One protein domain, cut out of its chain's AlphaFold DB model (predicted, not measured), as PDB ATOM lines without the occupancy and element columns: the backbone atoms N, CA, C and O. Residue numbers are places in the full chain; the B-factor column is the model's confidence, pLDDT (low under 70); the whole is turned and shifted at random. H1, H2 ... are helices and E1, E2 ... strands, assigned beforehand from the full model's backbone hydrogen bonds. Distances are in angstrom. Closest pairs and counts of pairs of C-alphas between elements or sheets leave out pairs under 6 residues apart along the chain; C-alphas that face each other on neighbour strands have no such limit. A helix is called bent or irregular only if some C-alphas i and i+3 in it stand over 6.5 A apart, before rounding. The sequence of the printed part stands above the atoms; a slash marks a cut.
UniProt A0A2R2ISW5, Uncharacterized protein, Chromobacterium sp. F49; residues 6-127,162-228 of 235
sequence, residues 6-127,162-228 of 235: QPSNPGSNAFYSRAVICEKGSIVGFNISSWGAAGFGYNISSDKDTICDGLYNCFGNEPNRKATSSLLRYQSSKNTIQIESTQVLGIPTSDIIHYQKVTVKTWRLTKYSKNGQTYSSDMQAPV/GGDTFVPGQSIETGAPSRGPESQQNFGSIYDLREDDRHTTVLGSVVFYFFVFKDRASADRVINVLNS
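What this domain is: This is residues 6 to 127 and 162 to 228 of the 235 residues of an uncharacterized protein of Chromobacterium sp. F49 (UniProt A0A2R2ISW5). Picture a long, twisted sheet built along the bent strand E8, with the small sheet E3 E6 over part of it, the two making a partial sandwich. H2 lies over the E1 and E12 end; at the far end E8 folds back with E9 as a hairpin, and the small sheet E2 E7 E10 sits at the side. The printed part has 189 residues, with two named helices and twelve named strands in the order E1 to E7, H1, E8 to E12, H2; of the 101 residues in named elements strands hold 86, and the class is mostly strand; the large sheet is branched and mixed, the other two antiparallel, one of them in the order E2 - E7 - E10. It is only just compact, close to loose, with a radius of gyration of the C-alphas of 19.2 A, and spans 58 by 38 by 25 A, only just elongated.

Where its parts are: Find C-alpha 99 at (29.468, 17.487, -2.765); from there E8 runs through residues 99 to 114, 39.2 A, bending by 89 degrees at residue 111. In the same branched sheet look for E4, residues 39 to 46, 23.9 A; E5, residues 50 to 58, 21.6 A; E9, residues 117 to 120; E11, residues 191 to 195; E12, residues 202 to 213, 33.0 A; and E1, residues 19 to 23, which begins at C-alpha 19 (35.633, 17.393, -9.808). The small sheets hold E3, 30 to 36, and E6, 65 to 71; then E2, 26 to 28, E7, 79 to 83, and E10, 178 to 182. H1 is residues 86 to 89; H2, 216 to 226, ends at C-alpha 226 (35.902, 31.396, -7.538).

How they stand to each other: Start at E8: E4 and E9 lie on one side of it, E11 and E12 on the other side, each antiparallel to it. Look for N 105 and O 43, 3.0 A; N 112 and O 119, 3.0 A; N 113 and O 191, 2.8 A; and N 102 and O 208, 2.9 A. E5 forms a hairpin with E4 (N 42 and O 55, 2.8 A), and E1 is parallel to E12 (N 20 and O 209, 2.8 A). In the sandwich, two sheets face to face, the facing parts are 8.8 A centre to centre; the closest C-alphas of E3 and E8, Gly 36 and Arg 108, are 5.4 A apart. E3 and E6 are antiparallel (N 32 and O 69, 2.8 A), as are E2 and E7 (N 28 and O 81, 2.9 A) and E7 and E10 (N 80 and O 181, 2.8 A). E2 runs on into E3 at 9 degrees. H2 is on the large sheet at a height over the sheet of 10.1 A, over E12, slantwise to it at 45 degrees on the local plane; the closest C-alphas, Phe 213 and Ala 219, are 5.5 A apart. H1 only grazes that sheet with residues 86 to 87. In H2 every O i to N i+4 pair is within hydrogen-bond range; H1 is too short for one, but its single O i to N i+3 pair is within range.

The domain as a whole: The two farthest C-alphas, Gly 116 and Ser 228, are 61.0 A apart. Residues 128 to 161 are not printed, and C-alphas 127 and 162 stand 35.0 A apart across the cut. Of the links printed whole, none is long. Mean pLDDT of the printed part is 74.3; look for values under 70 at residues 6 to 19, 85 to 99, 162 to 176 and 212 to 228, among others.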
ATOM      1  N   GLN A   6      41.131  23.069  -4.378       49.66
ATOM      2  CA  GLN A   6      41.658  23.113  -3.014       49.66
ATOM      3  C   GLN A   6      40.634  23.753  -2.070       49.66
ATOM      4  O   GLN A   6      39.928  24.672  -2.459       49.66
ATOM      5  N   PRO A   7      40.498  23.329  -0.810       46.28
ATOM      6  CA  PRO A   7      39.687  24.038   0.160       46.28
ATOM      7  C   PRO A   7      40.353  25.359   0.576       46.28
ATOM      8  O   PRO A   7      41.561  25.430   0.770       46.28
ATOM      9  N   SER A   8      39.562  26.410   0.784       42.84
ATOM     10  CA  SER A   8      40.013  27.724   1.257       42.84
ATOM     11  C   SER A   8      40.329  27.758   2.754       42.84
ATOM     12  O   SER A   8      40.841  28.756   3.255       42.84
ATOM     13  N   ASN A   9      40.033  26.680   3.486       39.31
ATOM     14  CA  ASN A   9      40.465  26.525   4.869       39.31
ATOM     15  C   ASN A   9      41.901  25.964   4.889       39.31
ATOM     16  O   ASN A   9      42.070  24.797   4.533       39.31
ATOM     17  N   PRO A  10      42.913  26.719   5.361       41.84
ATOM     18  CA  PRO A  10      44.306  26.264   5.409       41.84
ATOM     19  C   PRO A  10      44.544  25.078   6.361       41.84
ATOM     20  O   PRO A  10      45.609  24.472   6.320       41.84
ATOM     21  N   GLY A  11      43.568  24.726   7.208       38.53
ATOM     22  CA  GLY A  11      43.585  23.506   8.025       38.53
ATOM     23  C   GLY A  11      42.999  22.262   7.340       38.53
ATOM     24  O   GLY A  11      43.025  21.184   7.927       38.53
ATOM     25  N   SER A  12      42.447  22.389   6.128       41.81
ATOM     26  CA  SER A  12      41.883  21.279   5.355       41.81
ATOM     27  C   SER A  12      42.826  20.912   4.207       41.81
ATOM     28  O   SER A  12      43.008  21.683   3.276       41.81
ATOM     29  N   ASN A  13      43.418  19.718   4.242       46.84
ATOM     30  CA  ASN A  13      44.316  19.221   3.184       46.84
ATOM     31  C   ASN A  13      43.558  18.509   2.037       46.84
ATOM     32  O   ASN A  13      44.079  17.575   1.425       46.84
ATOM     33  N   ALA A  14      42.300  18.871   1.771       45.00
ATOM     34  CA  ALA A  14      41.428  18.107   0.874       45.00
ATOM     35  C   ALA A  14      41.563  18.519  -0.605       45.00
ATOM     36  O   ALA A  14      40.775  19.305  -1.100       45.00
ATOM     37  N   PHE A  15      42.509  17.959  -1.356       51.94
ATOM     38  CA  PHE A  15      42.584  18.192  -2.807       51.94
ATOM     39  C   PHE A  15      41.573  17.330  -3.584       51.94
ATOM     40  O   PHE A  15      41.586  16.096  -3.491       51.94
ATOM     41  N   TYR A  16      40.729  17.959  -4.407       58.03
ATOM     42  CA  TYR A  16      39.780  17.262  -5.280       58.03
ATOM     43  C   TYR A  16      40.334  17.157  -6.710       58.03
ATOM     44  O   TYR A  16      40.084  18.001  -7.566       58.03
ATOM     45  N   SER A  17      41.060  16.075  -6.996       50.66
ATOM     46  CA  SER A  17      41.703  15.849  -8.309       50.66
ATOM     47  C   SER A  17      40.733  15.568  -9.469       50.66
ATOM     48  O   SER A  17      41.137  15.579 -10.630       50.66
ATOM     49  N   ARG A  18      39.459  15.256  -9.182       62.47
ATOM     50  CA  ARG A  18      38.448  14.851 -10.179       62.47
ATOM     51  C   ARG A  18      37.070  15.403  -9.818       62.47
ATOM     52  O   ARG A  18      36.208  14.673  -9.319       62.47
ATOM     53  N   ALA A  19      36.892  16.702 -10.042       65.69
ATOM     54  CA  ALA A  19      35.633  17.393  -9.808       65.69
ATOM     55  C   ALA A  19      34.700  17.294 -11.027       65.69
ATOM     56  O   ALA A  19      35.091  17.559 -12.167       65.69
ATOM     57  N   VAL A  20      33.442  16.944 -10.775       70.38
ATOM     58  CA  VAL A  20      32.357  16.925 -11.755       70.38
ATOM     59  C   VAL A  20      31.349  17.993 -11.361       70.38
ATOM     60  O   VAL A  20      30.869  18.004 -10.233       70.38
ATOM     61  N   ILE A  21      31.020  18.887 -12.289       69.38
ATOM     62  CA  ILE A  21      30.003  19.921 -12.088       69.38
ATOM     63  C   ILE A  21      28.770  19.533 -12.886       69.38
ATOM     64  O   ILE A  21      28.870  19.230 -14.075       69.38
ATOM     65  N   CYS A  22      27.614  19.546 -12.233       68.06
ATOM     66  CA  CYS A  22      26.349  19.245 -12.885       68.06
ATOM     67  C   CYS A  22      25.183  20.006 -12.243       68.06
ATOM     68  O   CYS A  22      25.258  20.470 -11.103       68.06
ATOM     69  N   GLU A  23      24.103  20.154 -13.005       65.88
ATOM     70  CA  GLU A  23      22.840  20.687 -12.502       65.88
ATOM     71  C   GLU A  23      22.108  19.617 -11.683       65.88
ATOM     72  O   GLU A  23      22.235  18.414 -11.947       65.88
ATOM     73  N   LYS A  24      21.311  20.042 -10.699       70.50
ATOM     74  CA  LYS A  24      20.382  19.159  -9.988       70.50
ATOM     75  C   LYS A  24      19.562  18.312 -10.969       70.50
ATOM     76  O   LYS A  24      18.979  18.826 -11.915       70.50
ATOM     77  N   GLY A  25      19.443  17.021 -10.672       69.06
ATOM     78  CA  GLY A  25      18.647  16.082 -11.461       69.06
ATOM     79  C   GLY A  25      19.394  15.509 -12.664       69.06
ATOM     80  O   GLY A  25      18.829  14.707 -13.403       69.06
ATOM     81  N   SER A  26      20.669  15.871 -12.848       78.44
ATOM     82  CA  SER A  26      21.507  15.293 -13.899       78.44
ATOM     83  C   SER A  26      21.617  13.779 -13.742       78.44
ATOM     84  O   SER A  26      21.913  13.273 -12.657       78.44
ATOM     85  N   ILE A  27      21.436  13.057 -14.847       83.19
ATOM     86  CA  ILE A  27      21.691  11.620 -14.913       83.19
ATOM     87  C   ILE A  27      23.140  11.388 -15.312       83.19
ATOM     88  O   ILE A  27      23.603  11.914 -16.325       83.19
ATOM     89  N   VAL A  28      23.850  10.581 -14.528       83.81
ATOM     90  CA  VAL A  28      25.264  10.282 -14.764       83.81
ATOM     91  C   VAL A  28      25.480   8.825 -15.139       83.81
ATOM     92  O   VAL A  28      24.805   7.916 -14.657       83.81
ATOM     93  N   GLY A  29      26.460   8.614 -16.013       85.38
ATOM     94  CA  GLY A  29      26.940   7.300 -16.411       85.38
ATOM     95  C   GLY A  29      28.433   7.171 -16.142       85.38
ATOM     96  O   GLY A  29      29.197   8.101 -16.395       85.38
ATOM     97  N   PHE A  30      28.856   6.006 -15.663       86.06
ATOM     98  CA  PHE A  30      30.264   5.696 -15.440       86.06
ATOM     99  C   PHE A  30      30.792   4.834 -16.578       86.06
ATOM    100  O   PHE A  30      30.384   3.683 -16.722       86.06
ATOM    101  N   ASN A  31      31.720   5.379 -17.364       85.44
ATOM    102  CA  ASN A  31      32.518   4.606 -18.310       85.44
ATOM    103  C   ASN A  31      33.812   4.169 -17.622       85.44
ATOM    104  O   ASN A  31      34.641   4.992 -17.243       85.44
ATOM    105  N   ILE A  32      33.968   2.865 -17.443       86.00
ATOM    106  CA  ILE A  32      35.040   2.248 -16.670       86.00
ATOM    107  C   ILE A  32      35.956   1.520 -17.637       86.00
ATOM    108  O   ILE A  32      35.541   0.543 -18.259       86.00
ATOM    109  N   SER A  33      37.201   1.974 -17.741       84.94
ATOM    110  CA  SER A  33      38.240   1.279 -18.497       84.94
ATOM    111  C   SER A  33      39.222   0.627 -17.537       84.94
ATOM    112  O   SER A  33      39.786   1.291 -16.666       84.94
ATOM    113  N   SER A  34      39.423  -0.680 -17.677       82.50
ATOM    114  CA  SER A  34      40.388  -1.417 -16.868       82.50
ATOM    115  C   SER A  34      41.001  -2.561 -17.659       82.50
ATOM    116  O   SER A  34      40.429  -3.037 -18.644       82.50
ATOM    117  N   TRP A  35      42.191  -2.981 -17.238       88.00
ATOM    118  CA  TRP A  35      42.773  -4.238 -17.693       88.00
ATOM    119  C   TRP A  35      42.080  -5.409 -16.980       88.00
ATOM    120  O   TRP A  35      41.599  -5.247 -15.864       88.00
ATOM    121  N   GLY A  36      42.023  -6.581 -17.602       87.12
ATOM    122  CA  GLY A  36      41.488  -7.790 -16.982       87.12
ATOM    123  C   GLY A  36      42.139  -9.064 -17.515       87.12
ATOM    124  O   GLY A  36      42.690  -9.061 -18.614       87.12
ATOM    125  N   ALA A  37      42.044 -10.155 -16.748       90.00
ATOM    126  CA  ALA A  37      42.528 -11.471 -17.165       90.00
ATOM    127  C   ALA A  37      41.451 -12.195 -17.993       90.00
ATOM    128  O   ALA A  37      41.344 -11.955 -19.191       90.00
ATOM    129  N   ALA A  38      40.576 -13.000 -17.380       95.69
ATOM    130  CA  ALA A  38      39.336 -13.445 -18.039       95.69
ATOM    131  C   ALA A  38      38.329 -12.285 -18.203       95.69
ATOM    132  O   ALA A  38      37.400 -12.333 -19.011       95.69
ATOM    133  N   GLY A  39      38.522 -11.236 -17.411       96.00
ATOM    134  CA  GLY A  39      37.760 -10.005 -17.409       96.00
ATOM    135  C   GLY A  39      38.207  -9.121 -16.251       96.00
ATOM    136  O   GLY A  39      39.240  -9.368 -15.619       96.00
ATOM    137  N   PHE A  40      37.389  -8.132 -15.920       95.19
ATOM    138  CA  PHE A  40      37.520  -7.385 -14.671       95.19
ATOM    139  C   PHE A  40      36.159  -7.204 -14.009       95.19
ATOM    140  O   PHE A  40      35.135  -7.094 -14.689       95.19
ATOM    141  N   GLY A  41      36.162  -7.174 -12.682       94.88
ATOM    142  CA  GLY A  41      35.028  -6.735 -11.884       94.88
ATOM    143  C   GLY A  41      35.175  -5.271 -11.490       94.88
ATOM    144  O   GLY A  41      36.280  -4.717 -11.502       94.88
ATOM    145  N   TYR A  42      34.057  -4.629 -11.177       93.81
ATOM    146  CA  TYR A  42      34.039  -3.262 -10.684       93.81
ATOM    147  C   TYR A  42      32.911  -3.009  -9.687       93.81
ATOM    148  O   TYR A  42      31.834  -3.602  -9.761       93.81
ATOM    149  N   ASN A  43      33.178  -2.073  -8.779       93.06
ATOM    150  CA  ASN A  43      32.250  -1.546  -7.787       93.06
ATOM    151  C   ASN A  43      32.167  -0.031  -7.961       93.06
ATOM    152  O   ASN A  43      33.168   0.621  -8.276       93.06
ATOM    153  N   ILE A  44      30.971   0.509  -7.747       91.31
ATOM    154  CA  ILE A  44      30.729   1.945  -7.671       91.31
ATOM    155  C   ILE A  44      29.931   2.210  -6.402       91.31
ATOM    156  O   ILE A  44      28.818   1.709  -6.242       91.31
ATOM    157  N   SER A  45      30.485   3.005  -5.501       87.56
ATOM    158  CA  SER A  45      29.876   3.281  -4.201       87.56
ATOM    159  C   SER A  45      30.170   4.698  -3.738       87.56
ATOM    160  O   SER A  45      31.101   5.355  -4.196       87.56
ATOM    161  N   SER A  46      29.343   5.176  -2.824       82.25
ATOM    162  CA  SER A  46      29.552   6.388  -2.042       82.25
ATOM    163  C   SER A  46      29.631   6.010  -0.565       82.25
ATOM    164  O   SER A  46      29.323   4.879  -0.196       82.25
ATOM    165  N   ASP A  47      29.981   6.963   0.294       74.44
ATOM    166  CA  ASP A  47      30.037   6.714   1.739       74.44
ATOM    167  C   ASP A  47      28.649   6.389   2.343       74.44
ATOM    168  O   ASP A  47      28.569   5.856   3.447       74.44
ATOM    169  N   LYS A  48      27.554   6.707   1.634       79.06
ATOM    170  CA  LYS A  48      26.170   6.547   2.118       79.06
ATOM    171  C   LYS A  48      25.343   5.514   1.345       79.06
ATOM    172  O   LYS A  48      24.250   5.183   1.792       79.06
ATOM    173  N   ASP A  49      25.818   5.033   0.195       84.62
ATOM    174  CA  ASP A  49      25.054   4.118  -0.659       84.62
ATOM    175  C   ASP A  49      25.933   3.382  -1.683       84.62
ATOM    176  O   ASP A  49      26.943   3.916  -2.154       84.62
ATOM    177  N   THR A  50      25.497   2.190  -2.090       91.38
ATOM    178  CA  THR A  50      26.160   1.351  -3.093       91.38
ATOM    179  C   THR A  50      25.388   1.393  -4.408       91.38
ATOM    180  O   THR A  50      24.273   0.884  -4.520       91.38
ATOM    181  N   ILE A  51      26.012   1.964  -5.440       92.44
ATOM    182  CA  ILE A  51      25.444   2.034  -6.791       92.44
ATOM    183  C   ILE A  51      25.581   0.679  -7.488       92.44
ATOM    184  O   ILE A  51      24.638   0.182  -8.100       92.44
ATOM    185  N   CYS A  52      26.759   0.073  -7.383       94.31
ATOM    186  CA  CYS A  52      27.095  -1.230  -7.931       94.31
ATOM    187  C   CYS A  52      28.027  -1.933  -6.953       94.31
ATOM    188  O   CYS A  52      29.130  -1.448  -6.714       94.31
ATOM    189  N   ASP A  53      27.584  -3.060  -6.406       92.62
ATOM    190  CA  ASP A  53      28.373  -3.855  -5.468       92.62
ATOM    191  C   ASP A  53      29.419  -4.712  -6.201       92.62
ATOM    192  O   ASP A  53      30.569  -4.839  -5.773       92.62
ATOM    193  N   GLY A  54      29.039  -5.231  -7.368       92.88
ATOM    194  CA  GLY A  54      29.922  -6.004  -8.227       92.88
ATOM    195  C   GLY A  54      29.265  -6.352  -9.553       92.88
ATOM    196  O   GLY A  54      28.367  -7.195  -9.611       92.88
ATOM    197  N   LEU A  55      29.748  -5.731 -10.624       96.19
ATOM    198  CA  LEU A  55      29.458  -6.106 -12.007       96.19
ATOM    199  C   LEU A  55      30.762  -6.373 -12.751       96.19
ATOM    200  O   LEU A  55      31.839  -5.978 -12.312       96.19
ATOM    201  N   TYR A  56      30.656  -7.063 -13.885       96.62
ATOM    202  CA  TYR A  56      31.815  -7.618 -14.573       96.62
ATOM    203  C   TYR A  56      31.799  -7.302 -16.053       96.62
ATOM    204  O   TYR A  56      30.774  -7.426 -16.725       96.62
ATOM    205  N   ASN A  57      32.979  -6.984 -16.569       95.69
ATOM    206  CA  ASN A  57      33.252  -7.013 -17.991       95.69
ATOM    207  C   ASN A  57      33.992  -8.312 -18.320       95.69
ATOM    208  O   ASN A  57      35.119  -8.518 -17.878       95.69
ATOM    209  N   CYS A  58      33.325  -9.200 -19.052       96.38
ATOM    210  CA  CYS A  58      33.786 -10.552 -19.365       96.38
ATOM    211  C   CYS A  58      34.329 -10.606 -20.793       96.38
ATOM    212  O   CYS A  58      33.650 -10.148 -21.714       96.38
ATOM    213  N   PHE A  59      35.519 -11.171 -20.998       95.38
ATOM    214  CA  PHE A  59      36.218 -11.045 -22.282       95.38
ATOM    215  C   PHE A  59      36.015 -12.211 -23.253       95.38
ATOM    216  O   PHE A  59      36.419 -12.119 -24.411       95.38
ATOM    217  N   GLY A  60      35.364 -13.289 -22.820       93.62
ATOM    218  CA  GLY A  60      35.149 -14.469 -23.650       93.62
ATOM    219  C   GLY A  60      36.476 -15.115 -24.045       93.62
ATOM    220  O   GLY A  60      37.334 -15.354 -23.198       93.62
ATOM    221  N   ASN A  61      36.638 -15.381 -25.340       94.25
ATOM    222  CA  ASN A  61      37.824 -16.040 -25.895       94.25
ATOM    223  C   ASN A  61      39.042 -15.107 -26.052       94.25
ATOM    224  O   ASN A  61      40.090 -15.562 -26.496       94.25
ATOM    225  N   GLU A  62      38.924 -13.825 -25.691       93.62
ATOM    226  CA  GLU A  62      39.989 -12.823 -25.852       93.62
ATOM    227  C   GLU A  62      40.449 -12.253 -24.496       93.62
ATOM    228  O   GLU A  62      40.180 -11.081 -24.197       93.62
ATOM    229  N   PRO A  63      41.103 -13.059 -23.636       94.44
ATOM    230  CA  PRO A  63      41.541 -12.621 -22.314       94.44
ATOM    231  C   PRO A  63      42.718 -11.624 -22.371       94.44
ATOM    232  O   PRO A  63      43.308 -11.374 -23.420       94.44
ATOM    233  N   ASN A  64      43.113 -11.109 -21.201       90.31
ATOM    234  CA  ASN A  64      44.378 -10.404 -20.944       90.31
ATOM    235  C   ASN A  64      44.511  -9.026 -21.598       90.31
ATOM    236  O   ASN A  64      45.590  -8.621 -22.038       90.31
ATOM    237  N   ARG A  65      43.416  -8.270 -21.639       86.25
ATOM    238  CA  ARG A  65      43.348  -6.991 -22.352       86.25
ATOM    239  C   ARG A  65      42.682  -5.896 -21.538       86.25
ATOM    240  O   ARG A  65      42.080  -6.131 -20.494       86.25
ATOM    241  N   LYS A  66      42.773  -4.670 -22.050       87.00
ATOM    242  CA  LYS A  66      41.929  -3.567 -21.594       87.00
ATOM    243  C   LYS A  66      40.576  -3.631 -22.292       87.00
ATOM    244  O   LYS A  66      40.490  -3.961 -23.476       87.00
ATOM    245  N   ALA A  67      39.529  -3.292 -21.559       81.12
ATOM    246  CA  ALA A  67      38.203  -3.095 -22.117       81.12
ATOM    247  C   ALA A  67      37.464  -2.009 -21.339       81.12
ATOM    248  O   ALA A  67      37.817  -1.686 -20.204       81.12
ATOM    249  N   THR A  68      36.413  -1.481 -21.957       85.12
ATOM    250  CA  THR A  68      35.543  -0.479 -21.346       85.12
ATOM    251  C   THR A  68      34.184  -1.096 -21.042       85.12
ATOM    252  O   THR A  68      33.668  -1.892 -21.826       85.12
ATOM    253  N   SER A  69      33.623  -0.758 -19.886       85.12
ATOM    254  CA  SER A  69      32.244  -1.052 -19.499       85.12
ATOM    255  C   SER A  69      31.536   0.249 -19.147       85.12
ATOM    256  O   SER A  69      32.190   1.226 -18.786       85.12
ATOM    257  N   SER A  70      30.213   0.261 -19.231       86.50
ATOM    258  CA  SER A  70      29.400   1.431 -18.909       86.50
ATOM    259  C   SER A  70      28.340   1.045 -17.887       86.50
ATOM    260  O   SER A  70      27.652   0.040 -18.069       86.50
ATOM    261  N   LEU A  71      28.161   1.856 -16.848       90.50
ATOM    262  CA  LEU A  71      27.056   1.729 -15.901       90.50
ATOM    263  C   LEU A  71      26.218   3.006 -15.903       90.50
ATOM    264  O   LEU A  71      26.746   4.087 -15.661       90.50
ATOM    265  N   LEU A  72      24.918   2.869 -16.163       89.62
ATOM    266  CA  LEU A  72      23.966   3.985 -16.258       89.62
ATOM    267  C   LEU A  72      22.906   3.959 -15.147       89.62
ATOM    268  O   LEU A  72      22.088   4.871 -15.048       89.62
ATOM    269  N   ARG A  73      22.865   2.886 -14.351       89.50
ATOM    270  CA  ARG A  73      21.825   2.638 -13.350       89.50
ATOM    271  C   ARG A  73      22.363   1.936 -12.112       89.50
ATOM    272  O   ARG A  73      23.431   1.330 -12.164       89.50
ATOM    273  N   TYR A  74      21.584   1.968 -11.037       93.75
ATOM    274  CA  TYR A  74      21.842   1.136  -9.865       93.75
ATOM    275  C   TYR A  74      21.827  -0.345 -10.244       93.75
ATOM    276  O   TYR A  74      21.051  -0.792 -11.088       93.75
ATOM    277  N   GLN A  75      22.682  -1.141  -9.611       93.81
ATOM    278  CA  GLN A  75      22.667  -2.586  -9.800       93.81
ATOM    279  C   GLN A  75      21.378  -3.190  -9.229       93.81
ATOM    280  O   GLN A  75      20.732  -4.011  -9.884       93.81
ATOM    281  N   SER A  76      20.993  -2.739  -8.033       92.56
ATOM    282  CA  SER A  76      19.857  -3.242  -7.255       92.56
ATOM    283  C   SER A  76      18.486  -2.821  -7.787       92.56
ATOM    284  O   SER A  76      17.493  -3.469  -7.471       92.56
ATOM    285  N   SER A  77      18.401  -1.773  -8.614       91.38
ATOM    286  CA  SER A  77      17.135  -1.304  -9.187       91.38
ATOM    287  C   SER A  77      17.301  -0.795 -10.614       91.38
ATOM    288  O   SER A  77      18.389  -0.409 -11.031       91.38
ATOM    289  N   LYS A  78      16.221  -0.751 -11.399       90.75
ATOM    290  CA  LYS A  78      16.286  -0.241 -12.778       90.75
ATOM    291  C   LYS A  78      16.479   1.278 -12.870       90.75
ATOM    292  O   LYS A  78      16.517   1.806 -13.971       90.75
ATOM    293  N   ASN A  79      16.635   1.988 -11.759       91.25
ATOM    294  CA  ASN A  79      16.720   3.442 -11.748       91.25
ATOM    295  C   ASN A  79      18.095   3.944 -12.184       91.25
ATOM    296  O   ASN A  79      19.128   3.452 -11.730       91.25
ATOM    297  N   THR A  80      18.091   4.970 -13.024       89.06
ATOM    298  CA  THR A  80      19.283   5.738 -13.382       89.06
ATOM    299  C   THR A  80      19.958   6.357 -12.157       89.06
ATOM    300  O   THR A  80      19.342   6.541 -11.102       89.06
ATOM    301  N   ILE A  81      21.248   6.662 -12.292       86.75
ATOM    302  CA  ILE A  81      22.029   7.325 -11.245       86.75
ATOM    303  C   ILE A  81      21.788   8.826 -11.376       86.75
ATOM    304  O   ILE A  81      22.298   9.455 -12.303       86.75
ATOM    305  N   GLN A  82      20.986   9.386 -10.473       84.25
ATOM    306  CA  GLN A  82      20.610  10.794 -10.507       84.25
ATOM    307  C   GLN A  82      21.387  11.576  -9.457       84.25
ATOM    308  O   GLN A  82      21.416  11.223  -8.279       84.25
ATOM    309  N   ILE A  83      22.026  12.657  -9.881       79.94
ATOM    310  CA  ILE A  83      22.740  13.551  -8.985       79.94
ATOM    311  C   ILE A  83      21.757  14.585  -8.439       79.94
ATOM    312  O   ILE A  83      21.288  15.470  -9.153       79.94
ATOM    313  N   GLU A  84      21.426  14.468  -7.154       70.44
ATOM    314  CA  GLU A  84      20.561  15.439  -6.482       70.44
ATOM    315  C   GLU A  84      21.300  16.666  -5.979       70.44
ATOM    316  O   GLU A  84      22.466  16.615  -5.586       70.44
ATOM    317  N   SER A  85      20.562  17.772  -5.893       62.31
ATOM    318  CA  SER A  85      21.012  18.868  -5.051       62.31
ATOM    319  C   SER A  85      21.010  18.384  -3.614       62.31
ATOM    320  O   SER A  85      20.004  17.917  -3.078       62.31
ATOM    321  N   THR A  86      22.145  18.559  -2.977       56.41
ATOM    322  CA  THR A  86      22.342  18.308  -1.557       56.41
ATOM    323  C   THR A  86      21.427  19.190  -0.692       56.41
ATOM    324  O   THR A  86      21.077  18.766   0.398       56.41
ATOM    325  N   GLN A  87      20.896  20.322  -1.193       49.19
ATOM    326  CA  GLN A  87      19.867  21.117  -0.489       49.19
ATOM    327  C   GLN A  87      18.598  20.316  -0.144       49.19
ATOM    328  O   GLN A  87      17.965  20.585   0.872       49.19
ATOM    329  N   VAL A  88      18.220  19.319  -0.957       46.81
ATOM    330  CA  VAL A  88      17.023  18.486  -0.712       46.81
ATOM    331  C   VAL A  88      17.237  17.509   0.455       46.81
ATOM    332  O   VAL A  88      16.270  17.020   1.028       46.81
ATOM    333  N   LEU A  89      18.486  17.266   0.868       46.81
ATOM    334  CA  LEU A  89      18.837  16.358   1.965       46.81
ATOM    335  C   LEU A  89      18.720  17.004   3.364       46.81
ATOM    336  O   LEU A  89      19.284  16.482   4.318       46.81
ATOM    337  N   GLY A  90      17.971  18.107   3.502       40.44
ATOM    338  CA  GLY A  90      17.748  18.780   4.791       40.44
ATOM    339  C   GLY A  90      18.903  19.685   5.216       40.44
ATOM    340  O   GLY A  90      19.263  19.731   6.387       40.44
ATOM    341  N   ILE A  91      19.495  20.385   4.254       40.03
ATOM    342  CA  ILE A  91      20.781  21.052   4.419       40.03
ATOM    343  C   ILE A  91      20.617  22.583   4.553       40.03
ATOM    344  O   ILE A  91      19.875  23.171   3.758       40.03
ATOM    345  N   PRO A  92      21.307  23.254   5.503       39.09
ATOM    346  CA  PRO A  92      21.163  24.691   5.749       39.09
ATOM    347  C   PRO A  92      21.505  25.556   4.528       39.09
ATOM    348  O   PRO A  92      22.499  25.339   3.838       39.09
ATOM    349  N   THR A  93      20.702  26.594   4.294       40.72
ATOM    350  CA  THR A  93      20.832  27.566   3.193       40.72
ATOM    351  C   THR A  93      21.949  28.605   3.372       40.72
ATOM    352  O   THR A  93      21.982  29.583   2.629       40.72
ATOM    353  N   SER A  94      22.865  28.423   4.322       38.88
ATOM    354  CA  SER A  94      24.004  29.319   4.550       38.88
ATOM    355  C   SER A  94      25.294  28.686   4.031       38.88
ATOM    356  O   SER A  94      25.622  27.598   4.482       38.88
ATOM    357  N   ASP A  95      25.994  29.349   3.107       41.41
ATOM    358  CA  ASP A  95      27.441  29.293   2.798       41.41
ATOM    359  C   ASP A  95      28.186  27.939   2.771       41.41
ATOM    360  O   ASP A  95      29.420  27.905   2.827       41.41
ATOM    361  N   ILE A  96      27.478  26.812   2.660       47.19
ATOM    362  CA  ILE A  96      28.065  25.474   2.715       47.19
ATOM    363  C   ILE A  96      28.063  24.817   1.328       47.19
ATOM    364  O   ILE A  96      27.011  24.585   0.723       47.19
ATOM    365  N   ILE A  97      29.266  24.545   0.794       51.22
ATOM    366  CA  ILE A  97      29.459  23.848  -0.484       51.22
ATOM    367  C   ILE A  97      29.401  22.350  -0.223       51.22
ATOM    368  O   ILE A  97      30.263  21.749   0.408       51.22
ATOM    369  N   HIS A  98      28.379  21.735  -0.784       58.12
ATOM    370  CA  HIS A  98      28.115  20.320  -0.629       58.12
ATOM    371  C   HIS A  98      28.542  19.554  -1.870       58.12
ATOM    372  O   HIS A  98      28.309  20.006  -2.995       58.12
ATOM    373  N   TYR A  99      29.095  18.362  -1.665       66.81
ATOM    374  CA  TYR A  99      29.468  17.487  -2.765       66.81
ATOM    375  C   TYR A  99      29.056  16.043  -2.513       66.81
ATOM    376  O   TYR A  99      28.832  15.609  -1.384       66.81
ATOM    377  N   GLN A 100      28.978  15.267  -3.587       73.81
ATOM    378  CA  GLN A 100      28.808  13.819  -3.504       73.81
ATOM    379  C   GLN A 100      30.124  13.151  -3.874       73.81
ATOM    380  O   GLN A 100      30.746  13.501  -4.877       73.81
ATOM    381  N   LYS A 101      30.564  12.200  -3.055       77.94
ATOM    382  CA  LYS A 101      31.796  11.449  -3.288       77.94
ATOM    383  C   LYS A 101      31.437  10.071  -3.809       77.94
ATOM    384  O   LYS A 101      30.792   9.299  -3.104       77.94
ATOM    385  N   VAL A 102      31.875   9.754  -5.023       81.56
ATOM    386  CA  VAL A 102      31.671   8.432  -5.621       81.56
ATOM    387  C   VAL A 102      33.019   7.805  -5.923       81.56
ATOM    388  O   VAL A 102      33.849   8.377  -6.623       81.56
ATOM    389  N   THR A 103      33.232   6.611  -5.393       84.12
ATOM    390  CA  THR A 103      34.433   5.813  -5.595       84.12
ATOM    391  C   THR A 103      34.134   4.692  -6.576       84.12
ATOM    392  O   THR A 103      33.184   3.934  -6.405       84.12
ATOM    393  N   VAL A 104      34.986   4.568  -7.588       83.88
ATOM    394  CA  VAL A 104      35.027   3.433  -8.506       83.88
ATOM    395  C   VAL A 104      36.249   2.595  -8.159       83.88
ATOM    396  O   VAL A 104      37.351   3.130  -8.009       83.88
ATOM    397  N   LYS A 105      36.068   1.283  -8.035       86.50
ATOM    398  CA  LYS A 105      37.156   0.312  -7.860       86.50
ATOM    399  C   LYS A 105      37.052  -0.761  -8.923       86.50
ATOM    400  O   LYS A 105      35.941  -1.150  -9.278       86.50
ATOM    401  N   THR A 106      38.190  -1.254  -9.395       87.31
ATOM    402  CA  THR A 106      38.242  -2.410 -10.293       87.31
ATOM    403  C   THR A 106      39.182  -3.477  -9.753       87.31
ATOM    404  O   THR A 106      40.146  -3.176  -9.050       87.31
ATOM    405  N   TRP A 107      38.903  -4.733 -10.080       87.38
ATOM    406  CA  TRP A 107      39.711  -5.890  -9.694       87.38
ATOM    407  C   TRP A 107      39.705  -6.928 -10.812       87.38
ATOM    408  O   TRP A 107      38.892  -6.887 -11.740       87.38
ATOM    409  N   ARG A 108      40.640  -7.868 -10.739       91.12
ATOM    410  CA  ARG A 108      40.835  -8.868 -11.782       91.12
ATOM    411  C   ARG A 108      39.841 -10.016 -11.628       91.12
ATOM    412  O   ARG A 108      39.733 -10.615 -10.562       91.12
ATOM    413  N   LEU A 109      39.170 -10.366 -12.722       96.25
ATOM    414  CA  LEU A 109      38.386 -11.594 -12.834       96.25
ATOM    415  C   LEU A 109      39.247 -12.647 -13.538       96.25
ATOM    416  O   LEU A 109      39.702 -12.426 -14.662       96.25
ATOM    417  N   THR A 110      39.478 -13.782 -12.884       96.81
ATOM    418  CA  THR A 110      40.362 -14.853 -13.383       96.81
ATOM    419  C   THR A 110      39.604 -16.047 -13.945       96.81
ATOM    420  O   THR A 110      40.126 -16.766 -14.794       96.81
ATOM    421  N   LYS A 111      38.355 -16.256 -13.519       97.94
ATOM    422  CA  LYS A 111      37.480 -17.305 -14.045       97.94
ATOM    423  C   LYS A 111      36.019 -16.892 -13.944       97.94
ATOM    424  O   LYS A 111      35.621 -16.302 -12.943       97.94
ATOM    425  N   TYR A 112      35.234 -17.255 -14.951       98.19
ATOM    426  CA  TYR A 112      33.776 -17.246 -14.882       98.19
ATOM    427  C   TYR A 112      33.186 -18.276 -15.847       98.19
ATOM    428  O   TYR A 112      33.817 -18.674 -16.830       98.19
ATOM    429  N   SER A 113      31.945 -18.664 -15.592       97.62
ATOM    430  CA  SER A 113      31.142 -19.490 -16.481       97.62
ATOM    431  C   SER A 113      29.962 -18.683 -17.029       97.62
ATOM    432  O   SER A 113      29.340 -17.885 -16.321       97.62
ATOM    433  N   LYS A 114      29.667 -18.863 -18.319       95.81
ATOM    434  CA  LYS A 114      28.551 -18.221 -19.020       95.81
ATOM    435  C   LYS A 114      28.073 -19.121 -20.155       95.81
ATOM    436  O   LYS A 114      28.886 -19.586 -20.947       95.81
ATOM    437  N   ASN A 115      26.758 -19.318 -20.259       93.56
ATOM    438  CA  ASN A 115      26.128 -20.124 -21.313       93.56
ATOM    439  C   ASN A 115      26.726 -21.542 -21.448       93.56
ATOM    440  O   ASN A 115      26.938 -22.019 -22.558       93.56
ATOM    441  N   GLY A 116      27.049 -22.200 -20.328       91.62
ATOM    442  CA  GLY A 116      27.623 -23.552 -20.331       91.62
ATOM    443  C   GLY A 116      29.122 -23.625 -20.648       91.62
ATOM    444  O   GLY A 116      29.688 -24.712 -20.594       91.62
ATOM    445  N   GLN A 117      29.777 -22.496 -20.929       96.12
ATOM    446  CA  GLN A 117      31.213 -22.434 -21.189       96.12
ATOM    447  C   GLN A 117      31.947 -21.729 -20.048       96.12
ATOM    448  O   GLN A 117      31.506 -20.691 -19.549       96.12
ATOM    449  N   THR A 118      33.091 -22.285 -19.662       97.50
ATOM    450  CA  THR A 118      34.010 -21.680 -18.699       97.50
ATOM    451  C   THR A 118      35.117 -20.932 -19.431       97.50
ATOM    452  O   THR A 118      35.740 -21.462 -20.348       97.50
ATOM    453  N   TYR A 119      35.381 -19.713 -18.977       97.88
ATOM    454  CA  TYR A 119      36.458 -18.854 -19.450       97.88
ATOM    455  C   TYR A 119      37.401 -18.579 -18.287       97.88
ATOM    456  O   TYR A 119      36.954 -18.279 -17.176       97.88
ATOM    457  N   SER A 120      38.705 -18.679 -18.525       97.38
ATOM    458  CA  SER A 120      39.702 -18.451 -17.485       97.38
ATOM    459  C   SER A 120      41.001 -17.894 -18.037       97.38
ATOM    460  O   SER A 120      41.443 -18.280 -19.114       97.38
ATOM    461  N   SER A 121      41.629 -17.037 -17.243       94.75
ATOM    462  CA  SER A 121      43.015 -16.617 -17.388       94.75
ATOM    463  C   SER A 121      43.514 -16.140 -16.030       94.75
ATOM    464  O   SER A 121      42.801 -15.442 -15.310       94.75
ATOM    465  N   ASP A 122      44.738 -16.500 -15.677       91.38
ATOM    466  CA  ASP A 122      45.404 -16.117 -14.434       91.38
ATOM    467  C   ASP A 122      46.529 -15.097 -14.652       91.38
ATOM    468  O   ASP A 122      47.238 -14.757 -13.698       91.38
ATOM    469  N   MET A 123      46.653 -14.554 -15.869       86.62
ATOM    470  CA  MET A 123      47.661 -13.550 -16.199       86.62
ATOM    471  C   MET A 123      47.556 -12.347 -15.257       86.62
ATOM    472  O   MET A 123      46.463 -11.939 -14.850       86.62
ATOM    473  N   GLN A 124      48.704 -11.786 -14.896       81.94
ATOM    474  CA  GLN A 124      48.776 -10.578 -14.085       81.94
ATOM    475  C   GLN A 124      48.660  -9.338 -14.965       81.94
ATOM    476  O   GLN A 124      49.035  -9.363 -16.140       81.94
ATOM    477  N   ALA A 125      48.149  -8.251 -14.386       76.44
ATOM    478  CA  ALA A 125      48.124  -6.979 -15.087       76.44
ATOM    479  C   ALA A 125      49.557  -6.593 -15.488       76.44
ATOM    480  O   ALA A 125      50.478  -6.767 -14.683       76.44
ATOM    481  N   PRO A 126      49.772  -6.088 -16.715       75.19
ATOM    482  CA  PRO A 126      51.090  -5.641 -17.123       75.19
ATOM    483  C   PRO A 126      51.566  -4.565 -16.152       75.19
ATOM    484  O   PRO A 126      50.815  -3.646 -15.813       75.19
ATOM    485  N   VAL A 127      52.818  -4.684 -15.711       62.22
ATOM    486  CA  VAL A 127      53.458  -3.646 -14.907       62.22
ATOM    487  C   VAL A 127      53.450  -2.375 -15.743       62.22
ATOM    488  O   VAL A 127      54.056  -2.319 -16.813       62.22
ATOM    489  N   GLY A 162      42.368  28.745 -15.713       33.75
ATOM    490  CA  GLY A 162      42.593  29.636 -14.578       33.75
ATOM    491  C   GLY A 162      43.072  28.824 -13.376       33.75
ATOM    492  O   GLY A 162      42.694  27.663 -13.245       33.75
ATOM    493  N   GLY A 163      43.946  29.418 -12.559       45.00
ATOM    494  CA  GLY A 163      44.639  28.764 -11.446       45.00
ATOM    495  C   GLY A 163      43.748  28.187 -10.338       45.00
ATOM    496  O   GLY A 163      42.525  28.145 -10.444       45.00
ATOM    497  N   ASP A 164      44.412  27.727  -9.277       38.97
ATOM    498  CA  ASP A 164      43.835  26.988  -8.150       38.97
ATOM    499  C   ASP A 164      42.485  27.557  -7.676       38.97
ATOM    500  O   ASP A 164      42.367  28.718  -7.277       38.97
ATOM    501  N   THR A 165      41.445  26.720  -7.718       42.53
ATOM    502  CA  THR A 165      40.092  27.076  -7.272       42.53
ATOM    503  C   THR A 165      39.934  26.754  -5.786       42.53
ATOM    504  O   THR A 165      40.117  25.603  -5.386       42.53
ATOM    505  N   PHE A 166      39.535  27.741  -4.973       44.25
ATOM    506  CA  PHE A 166      39.428  27.601  -3.514       44.25
ATOM    507  C   PHE A 166      37.980  27.365  -3.014       44.25
ATOM    508  O   PHE A 166      37.102  28.185  -3.248       44.25
ATOM    509  N   VAL A 167      37.714  26.283  -2.268       45.47
ATOM    510  CA  VAL A 167      36.381  25.886  -1.746       45.47
ATOM    511  C   VAL A 167      36.273  26.074  -0.220       45.47
ATOM    512  O   VAL A 167      37.041  25.455   0.508       45.47
ATOM    513  N   PRO A 168      35.313  26.841   0.327       43.06
ATOM    514  CA  PRO A 168      35.094  26.995   1.776       43.06
ATOM    515  C   PRO A 168      35.159  25.690   2.584       43.06
ATOM    516  O   PRO A 168      34.321  24.806   2.441       43.06
ATOM    517  N   GLY A 169      36.179  25.558   3.443       30.55
ATOM    518  CA  GLY A 169      36.506  24.289   4.112       30.55
ATOM    519  C   GLY A 169      35.874  24.051   5.490       30.55
ATOM    520  O   GLY A 169      36.117  22.999   6.067       30.55
ATOM    521  N   GLN A 170      35.096  24.992   6.036       33.22
ATOM    522  CA  GLN A 170      34.341  24.831   7.302       33.22
ATOM    523  C   GLN A 170      32.921  24.282   7.075       33.22
ATOM    524  O   GLN A 170      32.089  24.258   7.976       33.22
ATOM    525  N   SER A 171      32.656  23.848   5.847       40.62
ATOM    526  CA  SER A 171      31.313  23.759   5.312       40.62
ATOM    527  C   SER A 171      31.184  22.614   4.305       40.62
ATOM    528  O   SER A 171      30.751  22.820   3.172       40.62
ATOM    529  N   ILE A 172      31.628  21.420   4.687       47.66
ATOM    530  CA  ILE A 172      31.699  20.261   3.799       47.66
ATOM    531  C   ILE A 172      30.861  19.123   4.381       47.66
ATOM    532  O   ILE A 172      31.211  18.559   5.414       47.66
ATOM    533  N   GLU A 173      29.807  18.729   3.668       50.16
ATOM    534  CA  GLU A 173      29.070  17.495   3.945       50.16
ATOM    535  C   GLU A 173      28.939  16.642   2.680       50.16
ATOM    536  O   GLU A 173      28.675  17.145   1.582       50.16
ATOM    537  N   THR A 174      29.123  15.329   2.845       55.06
ATOM    538  CA  THR A 174      29.079  14.356   1.751       55.06
ATOM    539  C   THR A 174      27.662  13.828   1.528       55.06
ATOM    540  O   THR A 174      26.999  13.351   2.449       55.06
ATOM    541  N   GLY A 175      27.174  13.891   0.290       61.88
ATOM    542  CA  GLY A 175      25.925  13.255  -0.149       61.88
ATOM    543  C   GLY A 175      26.153  11.960  -0.938       61.88
ATOM    544  O   GLY A 175      27.285  11.633  -1.299       61.88
ATOM    545  N   ALA A 176      25.063  11.255  -1.249       69.88
ATOM    546  CA  ALA A 176      25.033  10.167  -2.228       69.88
ATOM    547  C   ALA A 176      24.070  10.504  -3.376       69.88
ATOM    548  O   ALA A 176      23.112  11.252  -3.151       69.88
ATOM    549  N   PRO A 177      24.287   9.942  -4.579       81.06
ATOM    550  CA  PRO A 177      23.316  10.042  -5.661       81.06
ATOM    551  C   PRO A 177      21.959   9.441  -5.265       81.06
ATOM    552  O   PRO A 177      21.873   8.556  -4.415       81.06
ATOM    553  N   SER A 178      20.883   9.892  -5.906       84.38
ATOM    554  CA  SER A 178      19.535   9.340  -5.754       84.38
ATOM    555  C   SER A 178      19.192   8.392  -6.907       84.38
ATOM    556  O   SER A 178      19.960   8.223  -7.860       84.38
ATOM    557  N   ARG A 179      18.032   7.735  -6.805       87.44
ATOM    558  CA  ARG A 179      17.446   6.937  -7.888       87.44
ATOM    559  C   ARG A 179      16.608   7.841  -8.796       87.44
ATOM    560  O   ARG A 179      15.622   8.405  -8.333       87.44
ATOM    561  N   GLY A 180      16.979   7.924 -10.071       86.19
ATOM    562  CA  GLY A 180      16.230   8.657 -11.094       86.19
ATOM    563  C   GLY A 180      15.204   7.807 -11.857       86.19
ATOM    564  O   GLY A 180      14.812   6.728 -11.389       86.19
ATOM    565  N   PRO A 181      14.778   8.250 -13.056       85.94
ATOM    566  CA  PRO A 181      13.899   7.489 -13.946       85.94
ATOM    567  C   PRO A 181      14.453   6.108 -14.304       85.94
ATOM    568  O   PRO A 181      15.654   5.847 -14.178       85.94
ATOM    569  N   GLU A 182      13.587   5.218 -14.782       90.12
ATOM    570  CA  GLU A 182      13.991   3.874 -15.193       90.12
ATOM    571  C   GLU A 182      14.948   3.878 -16.396       90.12
ATOM    572  O   GLU A 182      14.805   4.634 -17.354       90.12
ATOM    573  N   SER A 183      15.913   2.966 -16.353       90.81
ATOM    574  CA  SER A 183      16.879   2.662 -17.399       90.81
ATOM    575  C   SER A 183      16.588   1.291 -17.997       90.81
ATOM    576  O   SER A 183      16.320   0.320 -17.286       90.81
ATOM    577  N   GLN A 184      16.726   1.194 -19.318       89.81
ATOM    578  CA  GLN A 184      16.599  -0.061 -20.065       89.81
ATOM    579  C   GLN A 184      17.894  -0.895 -20.063       89.81
ATOM    580  O   GLN A 184      17.965  -1.932 -20.722       89.81
ATOM    581  N   GLN A 185      18.937  -0.463 -19.341       90.75
ATOM    582  CA  GLN A 185      20.187  -1.211 -19.243       90.75
ATOM    583  C   GLN A 185      19.951  -2.571 -18.568       90.75
ATOM    584  O   GLN A 185      19.485  -2.651 -17.430       90.75
ATOM    585  N   ASN A 186      20.341  -3.651 -19.240       89.56
ATOM    586  CA  ASN A 186      20.245  -5.006 -18.707       89.56
ATOM    587  C   ASN A 186      21.631  -5.562 -18.380       89.56
ATOM    588  O   ASN A 186      22.618  -5.229 -19.037       89.56
ATOM    589  N   PHE A 187      21.689  -6.431 -17.373       91.06
ATOM    590  CA  PHE A 187      22.904  -7.143 -16.990       91.06
ATOM    591  C   PHE A 187      22.724  -8.625 -17.284       91.06
ATOM    592  O   PHE A 187      21.666  -9.197 -17.024       91.06
ATOM    593  N   GLY A 188      23.759  -9.239 -17.849       91.12
ATOM    594  CA  GLY A 188      23.807 -10.688 -17.989       91.12
ATOM    595  C   GLY A 188      24.110 -11.362 -16.654       91.12
ATOM    596  O   GLY A 188      24.574 -10.725 -15.711       91.12
ATOM    597  N   SER A 189      23.886 -12.670 -16.605       92.94
ATOM    598  CA  SER A 189      24.328 -13.512 -15.494       92.94
ATOM    599  C   SER A 189      25.606 -14.259 -15.864       92.94
ATOM    600  O   SER A 189      25.796 -14.667 -17.014       92.94
ATOM    601  N   ILE A 190      26.469 -14.431 -14.873       95.25
ATOM    602  CA  ILE A 190      27.676 -15.255 -14.902       95.25
ATOM    603  C   ILE A 190      27.768 -15.993 -13.564       95.25
ATOM    604  O   ILE A 190      27.188 -15.544 -12.577       95.25
ATOM    605  N   TYR A 191      28.458 -17.125 -13.535       95.00
ATOM    606  CA  TYR A 191      28.555 -17.994 -12.357       95.00
ATOM    607  C   TYR A 191      29.975 -18.565 -12.218       95.00
ATOM    608  O   TYR A 191      30.837 -18.277 -13.048       95.00
ATOM    609  N   ASP A 192      30.235 -19.322 -11.148       95.12
ATOM    610  CA  ASP A 192      31.543 -19.928 -10.829       95.12
ATOM    611  C   ASP A 192      32.716 -18.937 -10.872       95.12
ATOM    612  O   ASP A 192      33.754 -19.173 -11.504       95.12
ATOM    613  N   LEU A 193      32.523 -17.790 -10.224       95.38
ATOM    614  CA  LEU A 193      33.475 -16.690 -10.252       95.38
ATOM    615  C   LEU A 193      34.733 -17.030  -9.457       95.38
ATOM    616  O   LEU A 193      34.667 -17.483  -8.315       95.38
ATOM    617  N   ARG A 194      35.890 -16.738 -10.053       96.75
ATOM    618  CA  ARG A 194      37.155 -16.607  -9.332       96.75
ATOM    619  C   ARG A 194      37.763 -15.262  -9.664       96.75
ATOM    620  O   ARG A 194      37.978 -14.934 -10.830       96.75
ATOM    621  N   GLU A 195      38.082 -14.504  -8.639       94.19
ATOM    622  CA  GLU A 195      38.516 -13.122  -8.747       94.19
ATOM    623  C   GLU A 195      39.522 -12.799  -7.652       94.19
ATOM    624  O   GLU A 195      39.613 -13.513  -6.652       94.19
ATOM    625  N   ASP A 196      40.284 -11.739  -7.878       84.56
ATOM    626  CA  ASP A 196      41.132 -11.171  -6.843       84.56
ATOM    627  C   ASP A 196      40.269 -10.503  -5.762       84.56
ATOM    628  O   ASP A 196      39.148 -10.053  -6.020       84.56
ATOM    629  N   ASP A 197      40.801 -10.433  -4.541       80.88
ATOM    630  CA  ASP A 197      40.107  -9.807  -3.421       80.88
ATOM    631  C   ASP A 197      39.809  -8.329  -3.727       80.88
ATOM    632  O   ASP A 197      40.707  -7.511  -3.948       80.88
ATOM    633  N   ARG A 198      38.518  -7.984  -3.714       81.00
ATOM    634  CA  ARG A 198      37.995  -6.680  -4.149       81.00
ATOM    635  C   ARG A 198      38.368  -5.519  -3.222       81.00
ATOM    636  O   ARG A 198      38.125  -4.360  -3.561       81.00
ATOM    637  N   HIS A 199      38.918  -5.811  -2.046       73.31
ATOM    638  CA  HIS A 199      39.267  -4.823  -1.029       73.31
ATOM    639  C   HIS A 199      40.775  -4.606  -0.928       73.31
ATOM    640  O   HIS A 199      41.210  -3.481  -0.684       73.31
ATOM    641  N   THR A 200      41.561  -5.660  -1.136       73.25
ATOM    642  CA  THR A 200      43.010  -5.676  -0.900       73.25
ATOM    643  C   THR A 200      43.828  -5.809  -2.180       73.25
ATOM    644  O   THR A 200      44.954  -5.321  -2.224       73.25
ATOM    645  N   THR A 201      43.269  -6.403  -3.238       75.31
ATOM    646  CA  THR A 201      43.964  -6.667  -4.510       75.31
ATOM    647  C   THR A 201      43.235  -5.992  -5.676       75.31
ATOM    648  O   THR A 201      42.821  -6.614  -6.655       75.31
ATOM    649  N   VAL A 202      43.039  -4.677  -5.557       80.00
ATOM    650  CA  VAL A 202      42.411  -3.869  -6.612       80.00
ATOM    651  C   VAL A 202      43.414  -3.501  -7.705       80.00
ATOM    652  O   VAL A 202      44.577  -3.216  -7.435       80.00
ATOM    653  N   LEU A 203      42.940  -3.442  -8.949       74.69
ATOM    654  CA  LEU A 203      43.712  -2.941 -10.090       74.69
ATOM    655  C   LEU A 203      43.807  -1.413 -10.087       74.69
ATOM    656  O   LEU A 203      44.763  -0.839 -10.604       74.69
ATOM    657  N   GLY A 204      42.799  -0.746  -9.525       70.31
ATOM    658  CA  GLY A 204      42.776   0.701  -9.399       70.31
ATOM    659  C   GLY A 204      41.558   1.199  -8.637       70.31
ATOM    660  O   GLY A 204      40.538   0.513  -8.524       70.31
ATOM    661  N   SER A 205      41.671   2.422  -8.124       75.62
ATOM    662  CA  SER A 205      40.565   3.148  -7.512       75.62
ATOM    663  C   SER A 205      40.584   4.606  -7.953       75.62
ATOM    664  O   SER A 205      41.638   5.239  -7.991       75.62
ATOM    665  N   VAL A 206      39.412   5.127  -8.302       70.25
ATOM    666  CA  VAL A 206      39.213   6.516  -8.711       70.25
ATOM    667  C   VAL A 206      38.079   7.104  -7.886       70.25
ATOM    668  O   VAL A 206      37.028   6.484  -7.756       70.25
ATOM    669  N   VAL A 207      38.284   8.302  -7.342       73.88
ATOM    670  CA  VAL A 207      37.269   9.042  -6.584       73.88
ATOM    671  C   VAL A 207      36.833  10.253  -7.397       73.88
ATOM    672  O   VAL A 207      37.681  11.027  -7.837       73.88
ATOM    673  N   PHE A 208      35.526  10.403  -7.586       74.50
ATOM    674  CA  PHE A 208      34.879  11.550  -8.214       74.50
ATOM    675  C   PHE A 208      34.163  12.387  -7.158       74.50
ATOM    676  O   PHE A 208      33.496  11.841  -6.274       74.50
ATOM    677  N   TYR A 209      34.270  13.706  -7.288       74.19
ATOM    678  CA  TYR A 209      33.603  14.677  -6.425       74.19
ATOM    679  C   TYR A 209      32.584  15.465  -7.246       74.19
ATOM    680  O   TYR A 209      32.965  16.221  -8.135       74.19
ATOM    681  N   PHE A 210      31.294  15.272  -6.986       73.69
ATOM    682  CA  PHE A 210      30.213  15.948  -7.701       73.69
ATOM    683  C   PHE A 210      29.787  17.209  -6.959       73.69
ATOM    684  O   PHE A 210      29.264  17.114  -5.850       73.69
ATOM    685  N   PHE A 211      29.953  18.364  -7.594       71.88
ATOM    686  CA  PHE A 211      29.414  19.647  -7.156       71.88
ATOM    687  C   PHE A 211      28.103  19.913  -7.897       71.88
ATOM    688  O   PHE A 211      28.061  19.879  -9.132       71.88
ATOM    689  N   VAL A 212      27.029  20.141  -7.139       65.38
ATOM    690  CA  VAL A 212      25.668  20.207  -7.683       65.38
ATOM    691  C   VAL A 212      25.081  21.587  -7.468       65.38
ATOM    692  O   VAL A 212      24.885  22.018  -6.332       65.38
ATOM    693  N   PHE A 213      24.749  22.260  -8.563       63.06
ATOM    694  CA  PHE A 213      24.121  23.574  -8.521       63.06
ATOM    695  C   PHE A 213      22.619  23.468  -8.770       63.06
ATOM    696  O   PHE A 213      22.149  22.590  -9.494       63.06
ATOM    697  N   LYS A 214      21.856  24.380  -8.154       59.84
ATOM    698  CA  LYS A 214      20.402  24.473  -8.344       59.84
ATOM    699  C   LYS A 214      20.041  24.742  -9.804       59.84
ATOM    700  O   LYS A 214      19.077  24.173 -10.295       59.84
ATOM    701  N   ASP A 215      20.798  25.628 -10.439       56.69
ATOM    702  CA  ASP A 215      20.621  26.071 -11.813       56.69
ATOM    703  C   ASP A 215      21.973  26.512 -12.394       56.69
ATOM    704  O   ASP A 215      22.945  26.763 -11.665       56.69
ATOM    705  N   ARG A 216      22.026  26.622 -13.723       58.75
ATOM    706  CA  ARG A 216      23.213  27.071 -14.459       58.75
ATOM    707  C   ARG A 216      23.711  28.447 -14.009       58.75
ATOM    708  O   ARG A 216      24.909  28.625 -13.854       58.75
ATOM    709  N   ALA A 217      22.818  29.396 -13.730       57.06
ATOM    710  CA  ALA A 217      23.207  30.741 -13.292       57.06
ATOM    711  C   ALA A 217      23.923  30.736 -11.928       57.06
ATOM    712  O   ALA A 217      24.772  31.582 -11.647       57.06
ATOM    713  N   SER A 218      23.585  29.791 -11.054       56.19
ATOM    714  CA  SER A 218      24.255  29.586  -9.770       56.19
ATOM    715  C   SER A 218      25.610  28.904  -9.948       56.19
ATOM    716  O   SER A 218      26.560  29.296  -9.273       56.19
ATOM    717  N   ALA A 219      25.719  27.955 -10.885       56.84
ATOM    718  CA  ALA A 219      27.003  27.378 -11.281       56.84
ATOM    719  C   ALA A 219      27.935  28.457 -11.847       56.84
ATOM    720  O   ALA A 219      29.051  28.608 -11.364       56.84
ATOM    721  N   ASP A 220      27.446  29.262 -12.792       52.94
ATOM    722  CA  ASP A 220      28.211  30.335 -13.427       52.94
ATOM    723  C   ASP A 220      28.651  31.382 -12.397       52.94
ATOM    724  O   ASP A 220      29.798  31.813 -12.419       52.94
ATOM    725  N   ARG A 221      27.792  31.757 -11.439       55.53
ATOM    726  CA  ARG A 221      28.182  32.668 -10.350       55.53
ATOM    727  C   ARG A 221      29.290  32.080  -9.492       55.53
ATOM    728  O   ARG A 221      30.301  32.737  -9.313       55.53
ATOM    729  N   VAL A 222      29.136  30.863  -8.979       53.88
ATOM    730  CA  VAL A 222      30.149  30.276  -8.091       53.88
ATOM    731  C   VAL A 222      31.456  30.039  -8.840       53.88
ATOM    732  O   VAL A 222      32.507  30.413  -8.343       53.88
ATOM    733  N   ILE A 223      31.411  29.505 -10.058       52.38
ATOM    734  CA  ILE A 223      32.615  29.247 -10.856       52.38
ATOM    735  C   ILE A 223      33.307  30.561 -11.240       52.38
ATOM    736  O   ILE A 223      34.516  30.668 -11.075       52.38
ATOM    737  N   ASN A 224      32.572  31.588 -11.682       45.75
ATOM    738  CA  ASN A 224      33.171  32.875 -12.060       45.75
ATOM    739  C   ASN A 224      33.655  33.690 -10.853       45.75
ATOM    740  O   ASN A 224      34.649  34.403 -10.964       45.75
ATOM    741  N   VAL A 225      32.988  33.589  -9.700       45.53
ATOM    742  CA  VAL A 225      33.436  34.212  -8.442       45.53
ATOM    743  C   VAL A 225      34.693  33.512  -7.923       45.53
ATOM    744  O   VAL A 225      35.635  34.184  -7.517       45.53
ATOM    745  N   LEU A 226      34.745  32.177  -7.983       44.19
ATOM    746  CA  LEU A 226      35.902  31.396  -7.538       44.19
ATOM    747  C   LEU A 226      37.099  31.482  -8.499       44.19
ATOM    748  O   LEU A 226      38.233  31.384  -8.043       44.19
ATOM    749  N   ASN A 227      36.862  31.708  -9.795       37.69
ATOM    750  CA  ASN A 227      37.903  31.924 -10.809       37.69
ATOM    751  C   ASN A 227      38.241  33.409 -11.029       37.69
ATOM    752  O   ASN A 227      39.052  33.733 -11.900       37.69
ATOM    753  N   SER A 228      37.625  34.333 -10.282       33.97
ATOM    754  CA  SER A 228      37.972  35.749 -10.386       33.97
ATOM    755  C   SER A 228      39.331  35.995  -9.723       33.97
ATOM    756  O   SER A 228      39.496  35.642  -8.555       33.97
TER     757      SER A 228